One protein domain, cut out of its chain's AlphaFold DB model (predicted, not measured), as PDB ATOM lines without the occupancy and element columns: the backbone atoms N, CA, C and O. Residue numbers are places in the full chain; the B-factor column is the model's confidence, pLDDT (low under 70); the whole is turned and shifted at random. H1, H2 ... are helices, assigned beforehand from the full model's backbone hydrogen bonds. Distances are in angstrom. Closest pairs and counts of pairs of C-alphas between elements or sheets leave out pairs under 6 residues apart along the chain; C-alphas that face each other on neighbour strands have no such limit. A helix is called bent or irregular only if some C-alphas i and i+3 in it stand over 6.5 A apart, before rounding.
ATOM      1  N   ALA A 526      32.775 -16.035   8.633       89.06
ATOM      2  CA  ALA A 526      33.469 -16.687   7.523       89.06
ATOM      3  C   ALA A 526      34.810 -17.343   7.913       89.06
ATOM      4  O   ALA A 526      35.270 -18.236   7.213       89.06
ATOM      5  N   MET A 527      35.428 -16.919   9.021       94.44
ATOM      6  CA  MET A 527      36.751 -17.370   9.473       94.44
ATOM      7  C   MET A 527      36.696 -18.289  10.701       94.44
ATOM      8  O   MET A 527      37.725 -18.832  11.094       94.44
ATOM      9  N   ARG A 528      35.520 -18.496  11.315       90.50
ATOM     10  CA  ARG A 528      35.373 -19.298  12.547       90.50
ATOM     11  C   ARG A 528      35.832 -20.742  12.382       90.50
ATOM     12  O   ARG A 528      36.502 -21.268  13.263       90.50
ATOM     13  N   LYS A 529      35.525 -21.369  11.241       87.88
ATOM     14  CA  LYS A 529      35.961 -22.743  10.944       87.88
ATOM     15  C   LYS A 529      37.488 -22.845  10.923       87.88
ATOM     16  O   LYS A 529      38.052 -23.725  11.567       87.88
ATOM     17  N   ASP A 530      38.148 -21.924  10.230       88.38
ATOM     18  CA  ASP A 530      39.607 -21.893  10.139       88.38
ATOM     19  C   ASP A 530      40.239 -21.544  11.491       88.38
ATOM     20  O   ASP A 530      41.216 -22.171  11.891       88.38
ATOM     21  N   ALA A 531      39.645 -20.614  12.247       90.56
ATOM     22  CA  ALA A 531      40.067 -20.280  13.605       90.56
ATOM     23  C   ALA A 531      39.969 -21.487  14.555       90.56
ATOM     24  O   ALA A 531      40.917 -21.763  15.287       90.56
ATOM     25  N   ALA A 532      38.879 -22.258  14.495       87.19
ATOM     26  CA  ALA A 532      38.713 -23.486  15.270       87.19
ATOM     27  C   ALA A 532      39.743 -24.561  14.876       87.19
ATOM     28  O   ALA A 532      40.304 -25.244  15.734       87.19
ATOM     29  N   GLN A 533      40.049 -24.700  13.582       83.19
ATOM     30  CA  GLN A 533      41.113 -25.598  13.119       83.19
ATOM     31  C   GLN A 533      42.496 -25.152  13.609       83.19
ATOM     32  O   GLN A 533      43.303 -25.988  14.017       83.19
ATOM     33  N   LEU A 534      42.770 -23.844  13.600       86.12
ATOM     34  CA  LEU A 534      44.006 -23.275  14.135       86.12
ATOM     35  C   LEU A 534      44.111 -23.495  15.650       86.12
ATOM     36  O   LEU A 534      45.167 -23.924  16.118       86.12
ATOM     37  N   ALA A 535      43.026 -23.294  16.402       85.06
ATOM     38  CA  ALA A 535      42.966 -23.542  17.844       85.06
ATOM     39  C   ALA A 535      43.301 -24.999  18.206       85.06
ATOM     40  O   ALA A 535      43.974 -25.253  19.205       85.06
ATOM     41  N   ASN A 536      42.895 -25.946  17.355       75.31
ATOM     42  CA  ASN A 536      43.159 -27.379  17.505       75.31
ATOM     43  C   ASN A 536      44.509 -27.838  16.919       75.31
ATOM     44  O   ASN A 536      44.792 -29.038  16.893       75.31
ATOM     45  N   SER A 537      45.341 -26.915  16.427       72.81
ATOM     46  CA  SER A 537      46.644 -27.225  15.829       72.81
ATOM     47  C   SER A 537      47.809 -26.821  16.727       72.81
ATOM     48  O   SER A 537      47.731 -25.856  17.495       72.81
ATOM     49  N   HIS A 538      48.928 -27.546  16.630       73.38
ATOM     50  CA  HIS A 538      50.122 -27.201  17.395       73.38
ATOM     51  C   HIS A 538      50.613 -25.798  17.009       73.38
ATOM     52  O   HIS A 538      51.015 -25.571  15.873       73.38
ATOM     53  N   ARG A 539      50.591 -24.857  17.965       78.75
ATOM     54  CA  ARG A 539      50.983 -23.439  17.784       78.75
ATOM     55  C   ARG A 539      50.121 -22.643  16.788       78.75
ATOM     56  O   ARG A 539      50.489 -21.521  16.466       78.75
ATOM     57  N   GLY A 540      48.959 -23.145  16.361       81.94
ATOM     58  CA  GLY A 540      48.160 -22.482  15.317       81.94
ATOM     59  C   GLY A 540      47.595 -21.113  15.665       81.94
ATOM     60  O   GLY A 540      47.313 -20.343  14.762       81.94
ATOM     61  N   LEU A 541      47.448 -20.793  16.954       89.62
ATOM     62  CA  LEU A 541      47.061 -19.461  17.447       89.62
ATOM     63  C   LEU A 541      48.150 -18.841  18.344       89.62
ATOM     64  O   LEU A 541      47.878 -18.010  19.207       89.62
ATOM     65  N   ASP A 542      49.402 -19.271  18.171       88.69
ATOM     66  CA  ASP A 542      50.563 -18.705  18.853       88.69
ATOM     67  C   ASP A 542      51.301 -17.756  17.906       88.69
ATOM     68  O   ASP A 542      52.024 -18.186  17.012       88.69
ATOM     69  N   THR A 543      51.147 -16.450  18.118       89.06
ATOM     70  CA  THR A 543      51.686 -15.424  17.205       89.06
ATOM     71  C   THR A 543      53.201 -15.261  17.259       89.06
ATOM     72  O   THR A 543      53.743 -14.403  16.569       89.06
ATOM     73  N   ARG A 544      53.908 -16.058  18.071       86.25
ATOM     74  CA  ARG A 544      55.375 -16.173  17.989       86.25
ATOM     75  C   ARG A 544      55.816 -16.965  16.764       86.25
ATOM     76  O   ARG A 544      56.993 -16.938  16.421       86.25
ATOM     77  N   TYR A 545      54.887 -17.687  16.142       83.69
ATOM     78  CA  TYR A 545      55.112 -18.497  14.959       83.69
ATOM     79  C   TYR A 545      54.265 -17.961  13.810       83.69
ATOM     80  O   TYR A 545      53.165 -17.454  14.016       83.69
ATOM     81  N   SER A 546      54.779 -18.079  12.591       78.94
ATOM     82  CA  SER A 546      54.017 -17.831  11.374       78.94
ATOM     83  C   SER A 546      53.486 -19.147  10.816       78.94
ATOM     84  O   SER A 546      54.130 -20.194  10.926       78.94
ATOM     85  N   LEU A 547      52.322 -19.087  10.175       77.50
ATOM     86  CA  LEU A 547      51.911 -20.147   9.261       77.50
ATOM     87  C   LEU A 547      52.795 -20.110   8.008       77.50
ATOM     88  O   LEU A 547      53.457 -19.108   7.727       77.50
ATOM     89  N   ARG A 548      52.835 -21.218   7.263       69.12
ATOM     90  CA  ARG A 548      53.595 -21.285   6.010       69.12
ATOM     91  C   ARG A 548      52.921 -20.472   4.906       69.12
ATOM     92  O   ARG A 548      51.694 -20.322   4.886       69.12
ATOM     93  N   ASP A 549      53.730 -20.010   3.958       64.69
ATOM     94  CA  ASP A 549      53.238 -19.316   2.773       64.69
ATOM     95  C   ASP A 549      52.274 -20.211   1.983       64.69
ATOM     96  O   ASP A 549      52.535 -21.387   1.719       64.69
ATOM     97  N   GLY A 550      51.112 -19.646   1.655       65.12
ATOM     98  CA  GLY A 550      50.030 -20.351   0.972       65.12
ATOM     99  C   GLY A 550      49.118 -21.203   1.862       65.12
ATOM    100  O   GLY A 550      48.183 -21.779   1.323       65.12
ATOM    101  N   ASP A 551      49.314 -21.291   3.191       76.75
ATOM    102  CA  ASP A 551      48.327 -21.959   4.065       76.75
ATOM    103  C   ASP A 551      46.954 -21.263   3.925       76.75
ATOM    104  O   ASP A 551      46.881 -20.041   4.120       76.75
ATOM    105  N   PRO A 552      45.869 -21.994   3.603       78.75
ATOM    106  CA  PRO A 552      44.548 -21.402   3.380       78.75
ATOM    107  C   PRO A 552      43.992 -20.678   4.617       78.75
ATOM    108  O   PRO A 552      43.185 -19.762   4.483       78.75
ATOM    109  N   ARG A 553      44.468 -21.016   5.823       87.75
ATOM    110  CA  ARG A 553      44.015 -20.430   7.097       87.75
ATOM    111  C   ARG A 553      44.766 -19.144   7.464       87.75
ATOM    112  O   ARG A 553      44.489 -18.546   8.504       87.75
ATOM    113  N   ASN A 554      45.699 -18.687   6.621       88.31
ATOM    114  CA  ASN A 554      46.483 -17.466   6.848       88.31
ATOM    115  C   ASN A 554      45.617 -16.230   7.117       88.31
ATOM    116  O   ASN A 554      45.967 -15.410   7.967       88.31
ATOM    117  N   ALA A 555      44.493 -16.090   6.411       91.94
ATOM    118  CA  ALA A 555      43.576 -14.971   6.614       91.94
ATOM    119  C   ALA A 555      42.991 -14.975   8.036       91.94
ATOM    120  O   ALA A 555      43.052 -13.958   8.724       91.94
ATOM    121  N   ALA A 556      42.517 -16.133   8.505       94.12
ATOM    122  CA  ALA A 556      41.972 -16.291   9.850       94.12
ATOM    123  C   ALA A 556      43.029 -16.049  10.936       94.12
ATOM    124  O   ALA A 556      42.741 -15.382  11.926       94.12
ATOM    125  N   PHE A 557      44.265 -16.523  10.743       94.62
ATOM    126  CA  PHE A 557      45.363 -16.288  11.685       94.62
ATOM    127  C   PHE A 557      45.726 -14.804  11.821       94.62
ATOM    128  O   PHE A 557      45.869 -14.295  12.934       94.62
ATOM    129  N   LYS A 558      45.858 -14.097  10.691       94.81
ATOM    130  CA  LYS A 558      46.149 -12.655  10.678       94.81
ATOM    131  C   LYS A 558      45.025 -11.861  11.336       94.81
ATOM    132  O   LYS A 558      45.297 -10.956  12.123       94.81
ATOM    133  N   GLU A 559      43.780 -12.226  11.050       96.50
ATOM    134  CA  GLU A 559      42.620 -11.563  11.637       96.50
ATOM    135  C   GLU A 559      42.514 -11.816  13.143       96.50
ATOM    136  O   GLU A 559      42.325 -10.873  13.908       96.50
ATOM    137  N   PHE A 560      42.748 -13.051  13.593       96.88
ATOM    138  CA  PHE A 560      42.875 -13.375  15.015       96.88
ATOM    139  C   PHE A 560      43.930 -12.498  15.702       96.88
ATOM    140  O   PHE A 560      43.650 -11.890  16.737       96.88
ATOM    141  N   ALA A 561      45.130 -12.392  15.121       95.06
ATOM    142  CA  ALA A 561      46.206 -11.584  15.688       95.06
ATOM    143  C   ALA A 561      45.801 -10.104  15.810       95.06
ATOM    144  O   ALA A 561      46.053  -9.483  16.845       95.06
ATOM    145  N   ARG A 562      45.117  -9.561  14.793       96.19
ATOM    146  CA  ARG A 562      44.603  -8.183  14.778       96.19
ATOM    147  C   ARG A 562      43.530  -7.951  15.843       96.19
ATOM    148  O   ARG A 562      43.599  -6.966  16.574       96.19
ATOM    149  N   ILE A 563      42.544  -8.844  15.939       97.00
ATOM    150  CA  ILE A 563      41.462  -8.758  16.930       97.00
ATOM    151  C   ILE A 563      42.034  -8.819  18.345       97.00
ATOM    152  O   ILE A 563      41.668  -8.013  19.196       97.00
ATOM    153  N   ARG A 564      42.974  -9.734  18.587       95.62
ATOM    154  CA  ARG A 564      43.596  -9.903  19.898       95.62
ATOM    155  C   ARG A 564      44.430  -8.700  20.319       95.62
ATOM    156  O   ARG A 564      44.391  -8.331  21.486       95.62
ATOM    157  N   GLN A 565      45.144  -8.078  19.381       94.31
ATOM    158  CA  GLN A 565      45.871  -6.840  19.653       94.31
ATOM    159  C   GLN A 565      44.914  -5.703  20.042       94.31
ATOM    160  O   GLN A 565      45.131  -5.051  21.057       94.31
ATOM    161  N   ARG A 566      43.803  -5.531  19.312       96.56
ATOM    162  CA  ARG A 566      42.767  -4.546  19.673       96.56
ATOM    163  C   ARG A 566      42.149  -4.816  21.046       96.56
ATOM    164  O   ARG A 566      41.935  -3.882  21.811       96.56
ATOM    165  N   LEU A 567      41.852  -6.081  21.355       96.75
ATOM    166  CA  LEU A 567      41.305  -6.467  22.658       96.75
ATOM    167  C   LEU A 567      42.279  -6.118  23.790       96.75
ATOM    168  O   LEU A 567      41.844  -5.637  24.831       96.75
ATOM    169  N   LEU A 568      43.582  -6.330  23.580       94.88
ATOM    170  CA  LEU A 568      44.617  -5.969  24.549       94.88
ATOM    171  C   LEU A 568      44.642  -4.467  24.813       94.88
ATOM    172  O   LEU A 568      44.558  -4.065  25.968       94.88
ATOM    173  N   GLU A 569      44.680  -3.658  23.757       94.19
ATOM    174  CA  GLU A 569      44.693  -2.195  23.862       94.19
ATOM    175  C   GLU A 569      43.457  -1.668  24.607       94.19
ATOM    176  O   GLU A 569      43.577  -0.828  25.499       94.19
ATOM    177  N   HIS A 570      42.269  -2.200  24.298       95.69
ATOM    178  CA  HIS A 570      41.033  -1.831  24.991       95.69
ATOM    179  C   HIS A 570      41.045  -2.250  26.463       95.69
ATOM    180  O   HIS A 570      40.661  -1.464  27.330       95.69
ATOM    181  N   ALA A 571      41.489  -3.473  26.758       95.25
ATOM    182  CA  ALA A 571      41.528  -3.982  28.123       95.25
ATOM    183  C   ALA A 571      42.538  -3.209  28.988       95.25
ATOM    184  O   ALA A 571      42.219  -2.834  30.115       95.25
ATOM    185  N   GLU A 572      43.728  -2.909  28.461       93.38
ATOM    186  CA  GLU A 572      44.736  -2.096  29.150       93.38
ATOM    187  C   GLU A 572      44.224  -0.676  29.420       93.38
ATOM    188  O   GLU A 572      44.325  -0.195  30.550       93.38
TER     189      GLU A 572
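AT A GLANCE: This is residues 526 to 572 of the 900 residues of an uncharacterized protein of Pseudomonas sp. (UniProt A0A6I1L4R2). One long helix, H2, has the short helix H1 set crosswise near its first end, and a long looping link, residues 536 to 553, joins the two at that end. The far part of H2, residues 562 to 572, sticks out as a free arm. The 47 printed residues hold two named helices, H1 then H2, and no named strand; the class is all helix. The whole is compact, with a radius of gyration of the C-alphas of 10.9 A and spans of 32 by 24 by 18 A.

IN THESE COORDINATES: H2, residues 554 to 572, runs 27.1 A from C-alpha 554 at (46.483, -17.466, 6.848) to C-alpha 572 at (44.736, -2.096, 29.150). H1, residues 526 to 535, measures 15.6 A and begins at C-alpha 526 at (33.469, -16.687, 7.523). H1 is irregular: C-alphas 526 and 529 are 7.4 A apart.

HOW THE PARTS SIT: H2 touches H1 with residues 555 to 560 alone; the closest C-alphas, of Ala 556 and Met 527, are 5.3 A apart. Their lines are about perpendicular, at 84 degrees. Every O i to N i+4 pair in H2 is within hydrogen-bond range; in H1, 5 of 6 are.

THE WHOLE: The two C-alphas farthest apart, of Gly 550 and Glu 572, are 34.0 A apart. The printed part has no cut. The link from H1 to H2, 18 residues, is long. Mean pLDDT of the printed part is 87.3; residues 548 to 550 are under 70.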